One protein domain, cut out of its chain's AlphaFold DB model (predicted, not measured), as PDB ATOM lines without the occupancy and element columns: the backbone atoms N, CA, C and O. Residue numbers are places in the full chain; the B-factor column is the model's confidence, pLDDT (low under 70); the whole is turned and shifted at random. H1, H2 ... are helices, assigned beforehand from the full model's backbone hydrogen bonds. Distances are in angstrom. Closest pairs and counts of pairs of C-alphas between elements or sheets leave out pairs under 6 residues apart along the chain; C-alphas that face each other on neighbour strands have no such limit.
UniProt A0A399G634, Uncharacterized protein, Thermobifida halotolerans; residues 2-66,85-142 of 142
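What this domain is: This is residues 2 to 66 and 85 to 142 of the 142 residues of an uncharacterized protein of Thermobifida halotolerans (UniProt A0A399G634). Two long helices, H1 and H4, lie side by side and antiparallel as one arm of a wide V, and a third long helix, H2, makes the other arm, meeting H4 at a corner near the beginnings of both. Residues 49 to 66 of H2 stick out at the far end of its arm, residues 135 to 142 stick out at the far end of the other, and the small helix H3 lies near H2. The printed part has 123 residues with four named helices, in the order H1, H2, H3, H4, and no named strand; the class is all helix. The whole is extended, with a radius of gyration of the C-alphas of 25.1 A and spans of 91 by 39 by 21 A.

Where its parts are: H1, residues 2 to 25, begins with C-alpha 2 at (-40.471, -3.113, -4.707) and is 33.8 A long from first to last C-alpha. After a tight link of 3 residues comes H2, residues 29 to 66, 55.1 A long, ending with C-alpha 66 at (-25.560, -54.645, 43.698). Beyond the cut, H3 holds residues 86 to 92. A short link of 9 residues leads to H4, residues 102 to 141, 59.2 A long, which ends with C-alpha 141 at (-40.734, 5.542, -19.594). H4 is the longest helix, with 40 residues.

How they stand to each other: H1 touches H4, with 29 pairs of C-alphas within 8 A; the closest C-alphas are those of Ser 13 and Thr 123, 5.1 A apart. They run opposite ways at a shallow tilt of 25 degrees. H2 touches H4 with residues 32 to 36 alone, and H4 touches H2 with residues 104 to 109 alone; the closest C-alphas, those of Val 36 and Glu 104, are 6.6 A apart. These two run opposite ways at a steep tilt of 64 degrees. H2 and H3 are near each other, with 7 pairs of C-alphas within 10 A and the closest 8.3 A apart. H1 and H2 are apart, H1 and H3 are apart, and so are H3 and H4. In H1, H2, H3 and H4 every O i to N i+4 pair is within hydrogen-bond range.

The domain as a whole: The two C-alphas farthest apart are those of Thr 66 and Phe 142, at 91.3 A. Without the stretches that stand free, residues 49 to 66 and 135 to 142, the body spans 66 by 24 by 18 A. Residues 67 to 84 are cut out, and C-alphas 66 and 85 are 26.0 A apart across the cut. Of the links that are printed whole, none is long. The mean pLDDT of the printed part is 73.9, and 34 residues are under 70, among them residues 22 to 30 and 85 to 100.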
ATOM      1  N   ASN A   2     -41.790  -2.511  -4.413       65.75
ATOM      2  CA  ASN A   2     -40.471  -3.113  -4.707       65.75
ATOM      3  C   ASN A   2     -39.242  -2.197  -4.535       65.75
ATOM      4  O   ASN A   2     -38.192  -2.675  -4.126       65.75
ATOM      5  N   THR A   3     -39.339  -0.895  -4.810       68.38
ATOM      6  CA  THR A   3     -38.191   0.032  -4.723       68.38
ATOM      7  C   THR A   3     -37.723   0.291  -3.298       68.38
ATOM      8  O   THR A   3     -36.529   0.244  -3.028       68.38
ATOM      9  N   LEU A   4     -38.661   0.520  -2.376       76.50
ATOM     10  CA  LEU A   4     -38.349   0.703  -0.956       76.50
ATOM     11  C   LEU A   4     -37.726  -0.560  -0.351       76.50
ATOM     12  O   LEU A   4     -36.798  -0.454   0.442       76.50
ATOM     13  N   LEU A   5     -38.188  -1.743  -0.771       76.88
ATOM     14  CA  LEU A   5     -37.601  -3.018  -0.364       76.88
ATOM     15  C   LEU A   5     -36.152  -3.152  -0.863       76.88
ATOM     16  O   LEU A   5     -35.276  -3.492  -0.078       76.88
ATOM     17  N   LEU A   6     -35.883  -2.841  -2.135       70.75
ATOM     18  CA  LEU A   6     -34.528  -2.895  -2.702       70.75
ATOM     19  C   LEU A   6     -33.569  -1.921  -2.008       70.75
ATOM     20  O   LEU A   6     -32.435  -2.287  -1.708       70.75
ATOM     21  N   VAL A   7     -34.032  -0.706  -1.708       76.12
ATOM     22  CA  VAL A   7     -33.238   0.287  -0.972       76.12
ATOM     23  C   VAL A   7     -32.981  -0.172   0.465       76.12
ATOM     24  O   VAL A   7     -31.857  -0.047   0.944       76.12
ATOM     25  N   ALA A   8     -33.977  -0.753   1.141       78.88
ATOM     26  CA  ALA A   8     -33.808  -1.304   2.483       78.88
ATOM     27  C   ALA A   8     -32.824  -2.485   2.505       78.88
ATOM     28  O   ALA A   8     -31.964  -2.537   3.381       78.88
ATOM     29  N   ILE A   9     -32.906  -3.393   1.525       79.31
ATOM     30  CA  ILE A   9     -31.962  -4.508   1.367       79.31
ATOM     31  C   ILE A   9     -30.548  -3.967   1.157       79.31
ATOM     32  O   ILE A   9     -29.642  -4.379   1.870       79.31
ATOM     33  N   LEU A  10     -30.358  -3.008   0.246       75.75
ATOM     34  CA  LEU A  10     -29.045  -2.413  -0.001       75.75
ATOM     35  C   LEU A  10     -28.483  -1.739   1.252       75.75
ATOM     36  O   LEU A  10     -27.327  -1.960   1.595       75.75
ATOM     37  N   PHE A  11     -29.295  -0.944   1.949       82.62
ATOM     38  CA  PHE A  11     -28.872  -0.281   3.178       82.62
ATOM     39  C   PHE A  11     -28.442  -1.300   4.239       82.62
ATOM     40  O   PHE A  11     -27.387  -1.142   4.852       82.62
ATOM     41  N   PHE A  12     -29.214  -2.375   4.415       81.25
ATOM     42  CA  PHE A  12     -28.890  -3.434   5.367       81.25
ATOM     43  C   PHE A  12     -27.636  -4.215   4.955       81.25
ATOM     44  O   PHE A  12     -26.796  -4.503   5.801       81.25
ATOM     45  N   SER A  13     -27.454  -4.502   3.663       76.00
ATOM     46  CA  SER A  13     -26.248  -5.153   3.143       76.00
ATOM     47  C   SER A  13     -25.000  -4.284   3.323       76.00
ATOM     48  O   SER A  13     -23.998  -4.774   3.831       76.00
ATOM     49  N   VAL A  14     -25.071  -2.987   3.007       79.56
ATOM     50  CA  VAL A  14     -23.965  -2.040   3.236       79.56
ATOM     51  C   VAL A  14     -23.647  -1.932   4.726       79.56
ATOM     52  O   VAL A  14     -22.479  -1.950   5.103       79.56
ATOM     53  N   PHE A  15     -24.666  -1.867   5.587       84.00
ATOM     54  CA  PHE A  15     -24.479  -1.857   7.036       84.00
ATOM     55  C   PHE A  15     -23.794  -3.137   7.542       84.00
ATOM     56  O   PHE A  15     -22.869  -3.055   8.350       84.00
ATOM     57  N   LEU A  16     -24.203  -4.309   7.045       80.88
ATOM     58  CA  LEU A  16     -23.562  -5.586   7.366       80.88
ATOM     59  C   LEU A  16     -22.107  -5.624   6.896       80.88
ATOM     60  O   LEU A  16     -21.251  -6.023   7.676       80.88
ATOM     61  N   VAL A  17     -21.813  -5.140   5.684       78.12
ATOM     62  CA  VAL A  17     -20.439  -5.038   5.168       78.12
ATOM     63  C   VAL A  17     -19.589  -4.108   6.009       78.12
ATOM     64  O   VAL A  17     -18.457  -4.453   6.315       78.12
ATOM     65  N   LEU A  18     -20.101  -2.943   6.405       78.25
ATOM     66  CA  LEU A  18     -19.349  -2.029   7.264       78.25
ATOM     67  C   LEU A  18     -19.068  -2.669   8.625       78.25
ATOM     68  O   LEU A  18     -17.950  -2.577   9.115       78.25
ATOM     69  N   ARG A  19     -20.043  -3.378   9.201       76.81
ATOM     70  CA  ARG A  19     -19.872  -4.100  10.465       76.81
ATOM     71  C   ARG A  19     -18.901  -5.281  10.347       76.81
ATOM     72  O   ARG A  19     -18.135  -5.521  11.277       76.81
ATOM     73  N   SER A  20     -18.929  -6.035   9.249       71.31
ATOM     74  CA  SER A  20     -17.999  -7.151   9.033       71.31
ATOM     75  C   SER A  20     -16.608  -6.680   8.620       71.31
ATOM     76  O   SER A  20     -15.633  -7.329   8.986       71.31
ATOM     77  N   LEU A  21     -16.503  -5.531   7.946       73.69
ATOM     78  CA  LEU A  21     -15.246  -4.833   7.696       73.69
ATOM     79  C   LEU A  21     -14.620  -4.385   9.013       73.69
ATOM     80  O   LEU A  21     -13.446  -4.650   9.216       73.69
ATOM     81  N   ASP A  22     -15.391  -3.769   9.910       69.00
ATOM     82  CA  ASP A  22     -14.921  -3.343  11.234       69.00
ATOM     83  C   ASP A  22     -14.404  -4.551  12.034       69.00
ATOM     84  O   ASP A  22     -13.264  -4.579  12.482       69.00
ATOM     85  N   GLY A  23     -15.172  -5.646  12.064       63.81
ATOM     86  CA  GLY A  23     -14.767  -6.892  12.726       63.81
ATOM     87  C   GLY A  23     -13.656  -7.700  12.032       63.81
ATOM     88  O   GLY A  23     -13.180  -8.679  12.617       63.81
ATOM     89  N   TRP A  24     -13.263  -7.347  10.803       65.75
ATOM     90  CA  TRP A  24     -12.139  -7.945  10.068       65.75
ATOM     91  C   TRP A  24     -10.887  -7.063  10.138       65.75
ATOM     92  O   TRP A  24      -9.799  -7.569  10.405       65.75
ATOM     93  N   TRP A  25     -11.047  -5.754   9.946       65.25
ATOM     94  CA  TRP A  25      -9.989  -4.748   9.918       65.25
ATOM     95  C   TRP A  25      -9.522  -4.346  11.319       65.25
ATOM     96  O   TRP A  25      -8.318  -4.275  11.546       65.25
ATOM     97  N   ASP A  26     -10.452  -4.152  12.260       62.94
ATOM     98  CA  ASP A  26     -10.178  -3.805  13.664       62.94
ATOM     99  C   ASP A  26     -10.244  -5.033  14.582       62.94
ATOM    100  O   ASP A  26     -10.478  -4.933  15.784       62.94
ATOM    101  N   SER A  27     -10.045  -6.231  14.017       61.12
ATOM    102  CA  SER A  27      -9.914  -7.441  14.826       61.12
ATOM    103  C   SER A  27      -8.611  -7.400  15.621       61.12
ATOM    104  O   SER A  27      -7.599  -7.977  15.220       61.12
ATOM    105  N   ASP A  28      -8.639  -6.704  16.763       67.50
ATOM    106  CA  ASP A  28      -7.569  -6.745  17.749       67.50
ATOM    107  C   ASP A  28      -7.308  -8.226  18.046       67.50
ATOM    108  O   ASP A  28      -8.230  -9.027  18.249       67.50
ATOM    109  N   GLU A  29      -6.040  -8.624  18.031       68.31
ATOM    110  CA  GLU A  29      -5.626 -10.014  18.198       68.31
ATOM    111  C   GLU A  29      -6.211 -10.613  19.491       68.31
ATOM    112  O   GLU A  29      -6.485 -11.809  19.576       68.31
ATOM    113  N   ARG A  30      -6.498  -9.745  20.470       69.50
ATOM    114  CA  ARG A  30      -7.213 -10.041  21.713       69.50
ATOM    115  C   ARG A  30      -8.648 -10.534  21.524       69.50
ATOM    116  O   ARG A  30      -9.045 -11.454  22.234       69.50
ATOM    117  N   GLU A  31      -9.418  -9.991  20.586       72.88
ATOM    118  CA  GLU A  31     -10.781 -10.469  20.319       72.88
ATOM    119  C   GLU A  31     -10.782 -11.845  19.659       72.88
ATOM    120  O   GLU A  31     -11.595 -12.705  20.002       72.88
ATOM    121  N   ILE A  32      -9.865 -12.066  18.714       73.62
ATOM    122  CA  ILE A  32      -9.703 -13.368  18.057       73.62
ATOM    123  C   ILE A  32      -9.290 -14.404  19.103       73.62
ATOM    124  O   ILE A  32      -9.892 -15.472  19.195       73.62
ATOM    125  N   ARG A  33      -8.318 -14.052  19.947       75.38
ATOM    126  CA  ARG A  33      -7.839 -14.887  21.047       75.38
ATOM    127  C   ARG A  33      -8.946 -15.211  22.047       75.38
ATOM    128  O   ARG A  33      -9.104 -16.373  22.392       75.38
ATOM    129  N   SER A  34      -9.767 -14.234  22.430       77.56
ATOM    130  CA  SER A  34     -10.924 -14.447  23.311       77.56
ATOM    131  C   SER A  34     -11.978 -15.371  22.685       77.56
ATOM    132  O   SER A  34     -12.519 -16.253  23.356       77.56
ATOM    133  N   ALA A  35     -12.254 -15.228  21.385       78.56
ATOM    134  CA  ALA A  35     -13.188 -16.103  20.677       78.56
ATOM    135  C   ALA A  35     -12.680 -17.555  20.598       78.56
ATOM    136  O   ALA A  35     -13.459 -18.496  20.780       78.56
ATOM    137  N   VAL A  36     -11.377 -17.736  20.358       78.44
ATOM    138  CA  VAL A  36     -10.720 -19.049  20.357       78.44
ATOM    139  C   VAL A  36     -10.693 -19.644  21.766       78.44
ATOM    140  O   VAL A  36     -11.118 -20.783  21.941       78.44
ATOM    141  N   GLU A  37     -10.335 -18.865  22.788       81.06
ATOM    142  CA  GLU A  37     -10.369 -19.278  24.198       81.06
ATOM    143  C   GLU A  37     -11.754 -19.805  24.591       81.06
ATOM    144  O   GLU A  37     -11.889 -20.903  25.129       81.06
ATOM    145  N   ASN A  38     -12.814 -19.074  24.239       81.25
ATOM    146  CA  ASN A  38     -14.182 -19.478  24.545       81.25
ATOM    147  C   ASN A  38     -14.575 -20.784  23.826       81.25
ATOM    148  O   ASN A  38     -15.312 -21.614  24.364       81.25
ATOM    149  N   ARG A  39     -14.058 -21.009  22.612       77.69
ATOM    150  CA  ARG A  39     -14.277 -22.248  21.855       77.69
ATOM    151  C   ARG A  39     -13.542 -23.437  22.477       77.69
ATOM    152  O   ARG A  39     -14.147 -24.505  22.593       77.69
ATOM    153  N   VAL A  40     -12.286 -23.258  22.882       79.25
ATOM    154  CA  VAL A  40     -11.481 -24.292  23.550       79.25
ATOM    155  C   VAL A  40     -12.086 -24.637  24.909       79.25
ATOM    156  O   VAL A  40     -12.377 -25.806  25.157       79.25
ATOM    157  N   ASN A  41     -12.402 -23.636  25.734       78.56
ATOM    158  CA  ASN A  41     -13.057 -23.829  27.033       78.56
ATOM    159  C   ASN A  41     -14.386 -24.582  26.888       78.56
ATOM    160  O   ASN A  41     -14.679 -25.499  27.654       78.56
ATOM    161  N   ARG A  42     -15.179 -24.262  25.858       78.38
ATOM    162  CA  ARG A  42     -16.420 -24.992  25.569       78.38
ATOM    163  C   ARG A  42     -16.169 -26.456  25.207       78.38
ATOM    164  O   ARG A  42     -16.952 -27.310  25.615       78.38
ATOM    165  N   ARG A  43     -15.122 -26.767  24.435       80.00
ATOM    166  CA  ARG A  43     -14.763 -28.161  24.117       80.00
ATOM    167  C   ARG A  43     -14.331 -28.923  25.365       80.00
ATOM    168  O   ARG A  43     -14.862 -30.000  25.601       80.00
ATOM    169  N   LEU A  44     -13.461 -28.328  26.180       78.31
ATOM    170  CA  LEU A  44     -13.011 -28.913  27.444       78.31
ATOM    171  C   LEU A  44     -14.194 -29.206  28.373       78.31
ATOM    172  O   LEU A  44     -14.310 -30.317  28.882       78.31
ATOM    173  N   ALA A  45     -15.130 -28.262  28.507       79.56
ATOM    174  CA  ALA A  45     -16.342 -28.459  29.296       79.56
ATOM    175  C   ALA A  45     -17.231 -29.593  28.750       79.56
ATOM    176  O   ALA A  45     -17.770 -30.383  29.524       79.56
ATOM    177  N   LEU A  46     -17.383 -29.702  27.424       81.31
ATOM    178  CA  LEU A  46     -18.159 -30.781  26.802       81.31
ATOM    179  C   LEU A  46     -17.502 -32.151  26.990       81.31
ATOM    180  O   LEU A  46     -18.202 -33.130  27.239       81.31
ATOM    181  N   ASP A  47     -16.181 -32.237  26.884       78.12
ATOM    182  CA  ASP A  47     -15.466 -33.498  27.077       78.12
ATOM    183  C   ASP A  47     -15.443 -33.909  28.555       78.12
ATOM    184  O   ASP A  47     -15.648 -35.083  28.871       78.12
ATOM    185  N   ALA A  48     -15.325 -32.946  29.474       77.81
ATOM    186  CA  ALA A  48     -15.521 -33.189  30.898       77.81
ATOM    187  C   ALA A  48     -16.940 -33.701  31.187       77.81
ATOM    188  O   ALA A  48     -17.086 -34.709  31.880       77.81
ATOM    189  N   ALA A  49     -17.973 -33.087  30.599       77.62
ATOM    190  CA  ALA A  49     -19.358 -33.535  30.736       77.62
ATOM    191  C   ALA A  49     -19.560 -34.976  30.233       77.62
ATOM    192  O   ALA A  49     -20.154 -35.782  30.944       77.62
ATOM    193  N   LYS A  50     -18.992 -35.342  29.076       76.88
ATOM    194  CA  LYS A  50     -19.021 -36.732  28.574       76.88
ATOM    195  C   LYS A  50     -18.307 -37.706  29.508       76.88
ATOM    196  O   LYS A  50     -18.760 -38.828  29.709       76.88
ATOM    197  N   SER A  51     -17.177 -37.296  30.086       75.56
ATOM    198  CA  SER A  51     -16.444 -38.138  31.037       75.56
ATOM    199  C   SER A  51     -17.236 -38.365  32.331       75.56
ATOM    200  O   SER A  51     -17.199 -39.458  32.897       75.56
ATOM    201  N   LEU A  52     -17.988 -37.353  32.776       76.31
ATOM    202  CA  LEU A  52     -18.902 -37.429  33.914       76.31
ATOM    203  C   LEU A  52     -20.098 -38.332  33.606       76.31
ATOM    204  O   LEU A  52     -20.441 -39.170  34.435       76.31
ATOM    205  N   GLU A  53     -20.677 -38.219  32.411       77.44
ATOM    206  CA  GLU A  53     -21.752 -39.089  31.926       77.44
ATOM    207  C   GLU A  53     -21.321 -40.563  31.924       77.44
ATOM    208  O   GLU A  53     -21.970 -41.391  32.561       77.44
ATOM    209  N   ALA A  54     -20.157 -40.883  31.349       75.19
ATOM    210  CA  ALA A  54     -19.623 -42.249  31.339       75.19
ATOM    211  C   ALA A  54     -19.372 -42.804  32.756       75.19
ATOM    212  O   ALA A  54     -19.620 -43.979  33.036       75.19
ATOM    213  N   ARG A  55     -18.900 -41.965  33.689       73.50
ATOM    214  CA  ARG A  55     -18.726 -42.358  35.100       73.50
ATOM    215  C   ARG A  55     -20.066 -42.587  35.798       73.50
ATOM    216  O   ARG A  55     -20.174 -43.518  36.596       73.50
ATOM    217  N   ALA A  56     -21.068 -41.763  35.505       74.69
ATOM    218  CA  ALA A  56     -22.412 -41.904  36.051       74.69
ATOM    219  C   ALA A  56     -23.093 -43.186  35.549       74.69
ATOM    220  O   ALA A  56     -23.694 -43.903  36.348       74.69
ATOM    221  N   GLU A  57     -22.934 -43.529  34.267       78.38
ATOM    222  CA  GLU A  57     -23.424 -44.792  33.703       78.38
ATOM    223  C   GLU A  57     -22.786 -46.012  34.383       78.38
ATOM    224  O   GLU A  57     -23.498 -46.921  34.814       78.38
ATOM    225  N   LEU A  58     -21.461 -46.007  34.576       73.69
ATOM    226  CA  LEU A  58     -20.753 -47.081  35.286       73.69
ATOM    227  C   LEU A  58     -21.191 -47.205  36.754       73.69
ATOM    228  O   LEU A  58     -21.319 -48.316  37.274       73.69
ATOM    229  N   ALA A  59     -21.437 -46.082  37.434       71.69
ATOM    230  CA  ALA A  59     -21.931 -46.080  38.809       71.69
ATOM    231  C   ALA A  59     -23.360 -46.638  38.903       71.69
ATOM    232  O   ALA A  59     -23.644 -47.467  39.769       71.69
ATOM    233  N   LEU A  60     -24.245 -46.248  37.980       74.19
ATOM    234  CA  LEU A  60     -25.606 -46.779  37.884       74.19
ATOM    235  C   LEU A  60     -25.616 -48.280  37.585       74.19
ATOM    236  O   LEU A  60     -26.406 -49.015  38.182       74.19
ATOM    237  N   GLN A  61     -24.725 -48.749  36.710       71.81
ATOM    238  CA  GLN A  61     -24.580 -50.170  36.410       71.81
ATOM    239  C   GLN A  61     -24.173 -50.965  37.659       71.81
ATOM    240  O   GLN A  61     -24.830 -51.955  37.983       71.81
ATOM    241  N   ARG A  62     -23.188 -50.484  38.430       64.50
ATOM    242  CA  ARG A  62     -22.799 -51.112  39.706       64.50
ATOM    243  C   ARG A  62     -23.934 -51.126  40.723       64.50
ATOM    244  O   ARG A  62     -24.141 -52.139  41.383       64.50
ATOM    245  N   ILE A  63     -24.689 -50.033  40.859       69.94
ATOM    246  CA  ILE A  63     -25.839 -49.981  41.777       69.94
ATOM    247  C   ILE A  63     -26.906 -50.997  41.356       69.94
ATOM    248  O   ILE A  63     -27.462 -51.680  42.212       69.94
ATOM    249  N   ARG A  64     -27.168 -51.148  40.051       70.44
ATOM    250  CA  ARG A  64     -28.111 -52.151  39.538       70.44
ATOM    251  C   ARG A  64     -27.624 -53.580  39.803       70.44
ATOM    252  O   ARG A  64     -28.415 -54.401  40.252       70.44
ATOM    253  N   GLU A  65     -26.342 -53.863  39.584       65.00
ATOM    254  CA  GLU A  65     -25.731 -55.171  39.869       65.00
ATOM    255  C   GLU A  65     -25.750 -55.498  41.374       65.00
ATOM    256  O   GLU A  65     -26.055 -56.625  41.762       65.00
ATOM    257  N   THR A  66     -25.530 -54.496  42.231       60.69
ATOM    258  CA  THR A  66     -25.560 -54.645  43.698       60.69
ATOM    259  C   THR A  66     -26.996 -54.745  44.238       60.69
ATOM    260  O   THR A  66     -27.260 -55.479  45.188       60.69
ATOM    261  N   ASP A  85     -15.172 -32.203  43.195       61.19
ATOM    262  CA  ASP A  85     -15.278 -30.774  43.398       61.19
ATOM    263  C   ASP A  85     -15.337 -30.103  42.021       61.19
ATOM    264  O   ASP A  85     -14.408 -30.172  41.208       61.19
ATOM    265  N   ILE A  86     -16.510 -29.550  41.716       57.88
ATOM    266  CA  ILE A  86     -16.791 -28.902  40.438       57.88
ATOM    267  C   ILE A  86     -15.920 -27.649  40.311       57.88
ATOM    268  O   ILE A  86     -15.522 -27.298  39.195       57.88
ATOM    269  N   ASP A  87     -15.559 -27.025  41.437       57.19
ATOM    270  CA  ASP A  87     -14.708 -25.845  41.457       57.19
ATOM    271  C   ASP A  87     -13.271 -26.206  41.047       57.19
ATOM    272  O   ASP A  87     -12.715 -25.538  40.170       57.19
ATOM    273  N   ASP A  88     -12.724 -27.326  41.532       60.75
ATOM    274  CA  ASP A  88     -11.401 -27.834  41.126       60.75
ATOM    275  C   ASP A  88     -11.362 -28.269  39.654       60.75
ATOM    276  O   ASP A  88     -10.399 -27.998  38.928       60.75
ATOM    277  N   LEU A  89     -12.437 -28.901  39.174       57.91
ATOM    278  CA  LEU A  89     -12.590 -29.239  37.758       57.91
ATOM    279  C   LEU A  89     -12.609 -27.977  36.884       57.91
ATOM    280  O   LEU A  89     -11.949 -27.929  35.846       57.91
ATOM    281  N   SER A  90     -13.349 -26.947  37.298       55.81
ATOM    282  CA  SER A  90     -13.449 -25.687  36.559       55.81
ATOM    283  C   SER A  90     -12.135 -24.894  36.562       55.81
ATOM    284  O   SER A  90     -11.803 -24.252  35.562       55.81
ATOM    285  N   ALA A  91     -11.360 -24.982  37.649       59.50
ATOM    286  CA  ALA A  91     -10.073 -24.312  37.803       59.50
ATOM    287  C   ALA A  91      -9.001 -24.880  36.858       59.50
ATOM    288  O   ALA A  91      -8.200 -24.115  36.324       59.50
ATOM    289  N   GLY A  92      -9.024 -26.192  36.593       59.88
ATOM    290  CA  GLY A  92      -8.119 -26.855  35.644       59.88
ATOM    291  C   GLY A  92      -8.562 -26.818  34.173       59.88
ATOM    292  O   GLY A  92      -7.787 -27.196  33.299       59.88
ATOM    293  N   MET A  93      -9.796 -26.385  33.881       60.34
ATOM    294  CA  MET A  93     -10.387 -26.408  32.530       60.34
ATOM    295  C   MET A  93     -10.269 -25.096  31.748       60.34
ATOM    296  O   MET A  93     -10.679 -25.049  30.587       60.34
ATOM    297  N   LYS A  94      -9.737 -24.026  32.347       60.16
ATOM    298  CA  LYS A  94      -9.487 -22.779  31.616       60.16
ATOM    299  C   LYS A  94      -8.208 -22.914  30.798       60.16
ATOM    300  O   LYS A  94      -7.129 -23.062  31.363       60.16
ATOM    301  N   ALA A  95      -8.336 -22.838  29.478       61.84
ATOM    302  CA  ALA A  95      -7.186 -22.691  28.600       61.84
ATOM    303  C   ALA A  95      -6.489 -21.354  28.893       61.84
ATOM    304  O   ALA A  95      -7.153 -20.316  28.926       61.84
ATOM    305  N   ASP A  96      -5.168 -21.364  29.107       64.12
ATOM    306  CA  ASP A  96      -4.412 -20.114  29.196       64.12
ATOM    307  C   ASP A  96      -4.440 -19.448  27.808       64.12
ATOM    308  O   ASP A  96      -4.046 -20.075  26.819       64.12
ATOM    309  N   PRO A  97      -4.882 -18.183  27.691       57.88
ATOM    310  CA  PRO A  97      -4.893 -17.456  26.423       57.88
ATOM    311  C   PRO A  97      -3.505 -17.314  25.766       57.88
ATOM    312  O   PRO A  97      -3.411 -16.858  24.622       57.88
ATOM    313  N   ARG A  98      -2.413 -17.654  26.463       60.81
ATOM    314  CA  ARG A  98      -1.049 -17.702  25.912       60.81
ATOM    315  C   ARG A  98      -0.684 -19.017  25.223       60.81
ATOM    316  O   ARG A  98       0.194 -18.978  24.370       60.81
ATOM    317  N   ASP A  99      -1.393 -20.107  25.510       66.94
ATOM    318  CA  ASP A  99      -1.105 -21.455  24.991       66.94
ATOM    319  C   ASP A  99      -2.139 -21.919  23.948       66.94
ATOM    320  O   ASP A  99      -2.317 -23.113  23.698       66.94
ATOM    321  N   LEU A 100      -2.866 -20.975  23.342       68.44
ATOM    322  CA  LEU A 100      -3.879 -21.304  22.345       68.44
ATOM    323  C   LEU A 100      -3.229 -21.807  21.045       68.44
ATOM    324  O   LEU A 100      -2.256 -21.207  20.582       68.44
ATOM    325  N   PRO A 101      -3.784 -22.860  20.417       74.69
ATOM    326  CA  PRO A 101      -3.236 -23.405  19.181       74.69
ATOM    327  C   PRO A 101      -3.267 -22.363  18.051       74.69
ATOM    328  O   PRO A 101      -4.316 -21.778  17.759       74.69
ATOM    329  N   GLU A 102      -2.125 -22.127  17.399       77.88
ATOM    330  CA  GLU A 102      -2.010 -21.142  16.311       77.88
ATOM    331  C   GLU A 102      -2.925 -21.472  15.119       77.88
ATOM    332  O   GLU A 102      -3.467 -20.571  14.473       77.88
ATOM    333  N   ASP A 103      -3.192 -22.755  14.873       81.50
ATOM    334  CA  ASP A 103      -4.105 -23.227  13.832       81.50
ATOM    335  C   ASP A 103      -5.563 -22.813  14.089       81.50
ATOM    336  O   ASP A 103      -6.307 -22.526  13.144       81.50
ATOM    337  N   GLU A 104      -5.987 -22.708  15.354       75.31
ATOM    338  CA  GLU A 104      -7.325 -22.213  15.684       75.31
ATOM    339  C   GLU A 104      -7.451 -20.698  15.462       75.31
ATOM    340  O   GLU A 104      -8.501 -20.235  15.000       75.31
ATOM    341  N   LEU A 105      -6.379 -19.936  15.707       75.12
ATOM    342  CA  LEU A 105      -6.314 -18.497  15.423       75.12
ATOM    343  C   LEU A 105      -6.370 -18.219  13.915       75.12
ATOM    344  O   LEU A 105      -7.142 -17.365  13.467       75.12
ATOM    345  N   GLU A 106      -5.596 -18.953  13.113       79.50
ATOM    346  CA  GLU A 106      -5.640 -18.845  11.650       79.50
ATOM    347  C   GLU A 106      -7.014 -19.226  11.093       79.50
ATOM    348  O   GLU A 106      -7.550 -18.558  10.200       79.50
ATOM    349  N   ARG A 107      -7.629 -20.271  11.654       80.38
ATOM    350  CA  ARG A 107      -8.972 -20.696  11.268       80.38
ATOM    351  C   ARG A 107     -10.012 -19.621  11.560       80.38
ATOM    352  O   ARG A 107     -10.875 -19.386  10.715       80.38
ATOM    353  N   GLU A 108      -9.940 -18.958  12.709       80.06
ATOM    354  CA  GLU A 108     -10.876 -17.888  13.062       80.06
ATOM    355  C   GLU A 108     -10.719 -16.668  12.140       80.06
ATOM    356  O   GLU A 108     -11.718 -16.152  11.631       80.06
ATOM    357  N   LYS A 109      -9.478 -16.277  11.811       79.06
ATOM    358  CA  LYS A 109      -9.197 -15.240  10.799       79.06
ATOM    359  C   LYS A 109      -9.806 -15.596   9.442       79.06
ATOM    360  O   LYS A 109     -10.442 -14.758   8.802       79.06
ATOM    361  N   ARG A 110      -9.665 -16.856   9.016       82.69
ATOM    362  CA  ARG A 110     -10.224 -17.349   7.750       82.69
ATOM    363  C   ARG A 110     -11.750 -17.308   7.736       82.69
ATOM    364  O   ARG A 110     -12.331 -16.922   6.726       82.69
ATOM    365  N   VAL A 111     -12.394 -17.686   8.840       82.56
ATOM    366  CA  VAL A 111     -13.859 -17.643   8.976       82.56
ATOM    367  C   VAL A 111     -14.364 -16.203   8.916       82.56
ATOM    368  O   VAL A 111     -15.268 -15.928   8.131       82.56
ATOM    369  N   ARG A 112     -13.753 -15.274   9.664       79.94
ATOM    370  CA  ARG A 112     -14.112 -13.846   9.613       79.94
ATOM    371  C   ARG A 112     -13.943 -13.267   8.205       79.94
ATOM    372  O   ARG A 112     -14.844 -12.594   7.713       79.94
ATOM    373  N   GLY A 113     -12.848 -13.603   7.518       79.25
ATOM    374  CA  GLY A 113     -12.633 -13.197   6.126       79.25
ATOM    375  C   GLY A 113     -13.673 -13.767   5.152       79.25
ATOM    376  O   GLY A 113     -14.102 -13.075   4.231       79.25
ATOM    377  N   LEU A 114     -14.127 -15.005   5.366       83.44
ATOM    378  CA  LEU A 114     -15.175 -15.621   4.547       83.44
ATOM    379  C   LEU A 114     -16.531 -14.937   4.760       83.44
ATOM    380  O   LEU A 114     -17.227 -14.669   3.784       83.44
ATOM    381  N   VAL A 115     -16.882 -14.605   6.007       80.44
ATOM    382  CA  VAL A 115     -18.099 -13.836   6.327       80.44
ATOM    383  C   VAL A 115     -18.074 -12.478   5.630       80.44
ATOM    384  O   VAL A 115     -19.030 -12.137   4.938       80.44
ATOM    385  N   PHE A 116     -16.953 -11.757   5.710       79.56
ATOM    386  CA  PHE A 116     -16.786 -10.491   4.999       79.56
ATOM    387  C   PHE A 116     -16.971 -10.644   3.479       79.56
ATOM    388  O   PHE A 116     -17.695  -9.867   2.858       79.56
ATOM    389  N   ALA A 117     -16.371 -11.670   2.866       81.06
ATOM    390  CA  ALA A 117     -16.517 -11.920   1.432       81.06
ATOM    391  C   ALA A 117     -17.977 -12.206   1.025       81.06
ATOM    392  O   ALA A 117     -18.434 -11.750  -0.029       81.06
ATOM    393  N   VAL A 118     -18.721 -12.940   1.858       82.75
ATOM    394  CA  VAL A 118     -20.151 -13.207   1.647       82.75
ATOM    395  C   VAL A 118     -20.964 -11.916   1.744       82.75
ATOM    396  O   VAL A 118     -21.722 -11.614   0.820       82.75
ATOM    397  N   ASP A 119     -20.765 -11.121   2.794       78.81
ATOM    398  CA  ASP A 119     -21.470  -9.846   2.980       78.81
ATOM    399  C   ASP A 119     -21.189  -8.866   1.827       78.81
ATOM    400  O   ASP A 119     -22.103  -8.219   1.298       78.81
ATOM    401  N   LEU A 120     -19.932  -8.799   1.377       80.56
ATOM    402  CA  LEU A 120     -19.525  -7.982   0.235       80.56
ATOM    403  C   LEU A 120     -20.237  -8.425  -1.047       80.56
ATOM    404  O   LEU A 120     -20.746  -7.588  -1.796       80.56
ATOM    405  N   SER A 121     -20.331  -9.736  -1.277       79.75
ATOM    406  CA  SER A 121     -21.024 -10.302  -2.438       79.75
ATOM    407  C   SER A 121     -22.505  -9.918  -2.450       79.75
ATOM    408  O   SER A 121     -23.022  -9.487  -3.482       79.75
ATOM    409  N   PHE A 122     -23.183  -9.994  -1.300       78.94
ATOM    410  CA  PHE A 122     -24.577  -9.557  -1.176       78.94
ATOM    411  C   PHE A 122     -24.749  -8.068  -1.470       78.94
ATOM    412  O   PHE A 122     -25.700  -7.683  -2.150       78.94
ATOM    413  N   THR A 123     -23.811  -7.236  -1.022       77.44
ATOM    414  CA  THR A 123     -23.844  -5.794  -1.291       77.44
ATOM    415  C   THR A 123     -23.687  -5.487  -2.777       77.44
ATOM    416  O   THR A 123     -24.445  -4.682  -3.320       77.44
ATOM    417  N   VAL A 124     -22.767  -6.169  -3.466       81.94
ATOM    418  CA  VAL A 124     -22.584  -6.032  -4.919       81.94
ATOM    419  C   VAL A 124     -23.840  -6.472  -5.678       81.94
ATOM    420  O   VAL A 124     -24.293  -5.762  -6.577       81.94
ATOM    421  N   ILE A 125     -24.447  -7.602  -5.297       80.62
ATOM    422  CA  ILE A 125     -25.699  -8.085  -5.901       80.62
ATOM    423  C   ILE A 125     -26.836  -7.083  -5.671       80.62
ATOM    424  O   ILE A 125     -27.574  -6.768  -6.605       80.62
ATOM    425  N   GLY A 126     -26.958  -6.542  -4.457       74.94
ATOM    426  CA  GLY A 126     -27.939  -5.507  -4.134       74.94
ATOM    427  C   GLY A 126     -27.763  -4.258  -5.001       74.94
ATOM    428  O   GLY A 126     -28.736  -3.763  -5.574       74.94
ATOM    429  N   ALA A 127     -26.523  -3.790  -5.169       79.69
ATOM    430  CA  ALA A 127     -26.207  -2.637  -6.011       79.69
ATOM    431  C   ALA A 127     -26.555  -2.891  -7.485       79.69
ATOM    432  O   ALA A 127     -27.206  -2.058  -8.118       79.69
ATOM    433  N   LEU A 128     -26.198  -4.064  -8.018       81.88
ATOM    434  CA  LEU A 128     -26.568  -4.480  -9.374       81.88
ATOM    435  C   LEU A 128     -28.089  -4.526  -9.559       81.88
ATOM    436  O   LEU A 128     -28.594  -4.038 -10.568       81.88
ATOM    437  N   GLY A 129     -28.827  -5.043  -8.574       77.94
ATOM    438  CA  GLY A 129     -30.290  -5.065  -8.589       77.94
ATOM    439  C   GLY A 129     -30.907  -3.668  -8.696       77.94
ATOM    440  O   GLY A 129     -31.841  -3.469  -9.474       77.94
ATOM    441  N   ILE A 130     -30.355  -2.680  -7.981       79.50
ATOM    442  CA  ILE A 130     -30.794  -1.279  -8.086       79.50
ATOM    443  C   ILE A 130     -30.502  -0.708  -9.475       79.50
ATOM    444  O   ILE A 130     -31.379  -0.067 -10.056       79.50
ATOM    445  N   VAL A 131     -29.309  -0.949 -10.028       81.94
ATOM    446  CA  VAL A 131     -28.940  -0.454 -11.366       81.94
ATOM    447  C   VAL A 131     -29.861  -1.039 -12.435       81.94
ATOM    448  O   VAL A 131     -30.412  -0.288 -13.238       81.94
ATOM    449  N   VAL A 132     -30.089  -2.355 -12.422       82.75
ATOM    450  CA  VAL A 132     -30.996  -3.026 -13.368       82.75
ATOM    451  C   VAL A 132     -32.415  -2.477 -13.243       82.75
ATOM    452  O   VAL A 132     -33.048  -2.181 -14.256       82.75
ATOM    453  N   PHE A 133     -32.909  -2.282 -12.016       78.56
ATOM    454  CA  PHE A 133     -34.224  -1.692 -11.792       78.56
ATOM    455  C   PHE A 133     -34.318  -0.259 -12.340       78.56
ATOM    456  O   PHE A 133     -35.309   0.086 -12.985       78.56
ATOM    457  N   ALA A 134     -33.299   0.573 -12.109       79.88
ATOM    458  CA  ALA A 134     -33.265   1.953 -12.585       79.88
ATOM    459  C   ALA A 134     -33.245   2.020 -14.119       79.88
ATOM    460  O   ALA A 134     -34.065   2.721 -14.709       79.88
ATOM    461  N   VAL A 135     -32.373   1.241 -14.767       83.44
ATOM    462  CA  VAL A 135     -32.292   1.161 -16.234       83.44
ATOM    463  C   VAL A 135     -33.597   0.631 -16.828       83.44
ATOM    464  O   VAL A 135     -34.127   1.230 -17.761       83.44
ATOM    465  N   GLY A 136     -34.161  -0.442 -16.264       77.44
ATOM    466  CA  GLY A 136     -35.437  -1.000 -16.717       77.44
ATOM    467  C   GLY A 136     -36.607  -0.028 -16.547       77.44
ATOM    468  O   GLY A 136     -37.460   0.066 -17.423       77.44
ATOM    469  N   SER A 137     -36.625   0.746 -15.460       76.25
ATOM    470  CA  SER A 137     -37.645   1.778 -15.238       76.25
ATOM    471  C   SER A 137     -37.522   2.929 -16.237       76.25
ATOM    472  O   SER A 137     -38.537   3.418 -16.722       76.25
ATOM    473  N   ILE A 138     -36.295   3.338 -16.578       77.31
ATOM    474  CA  ILE A 138     -36.042   4.353 -17.611       77.31
ATOM    475  C   ILE A 138     -36.499   3.839 -18.981       77.31
ATOM    476  O   ILE A 138     -37.196   4.556 -19.686       77.31
ATOM    477  N   MET A 139     -36.185   2.589 -19.338       71.56
ATOM    478  CA  MET A 139     -36.622   1.989 -20.607       71.56
ATOM    479  C   MET A 139     -38.136   1.764 -20.723       71.56
ATOM    480  O   MET A 139     -38.619   1.563 -21.825       71.56
ATOM    481  N   LEU A 140     -38.886   1.764 -19.619       67.50
ATOM    482  CA  LEU A 140     -40.355   1.700 -19.646       67.50
ATOM    483  C   LEU A 140     -41.014   3.081 -19.779       67.50
ATOM    484  O   LEU A 140     -42.209   3.162 -20.053       67.50
ATOM    485  N   LEU A 141     -40.263   4.157 -19.528       64.25
ATOM    486  CA  LEU A 141     -40.734   5.542 -19.594       64.25
ATOM    487  C   LEU A 141     -40.493   6.200 -20.962       64.25
ATOM    488  O   LEU A 141     -41.102   7.234 -21.237       64.25
ATOM    489  N   PHE A 142     -39.623   5.615 -21.789       53.25
ATOM    490  CA  PHE A 142     -39.279   6.055 -23.143       53.25
ATOM    491  C   PHE A 142     -39.641   4.978 -24.163       53.25
ATOM    492  O   PHE A 142     -39.993   5.361 -25.301       53.25
TER     493      PHE A 142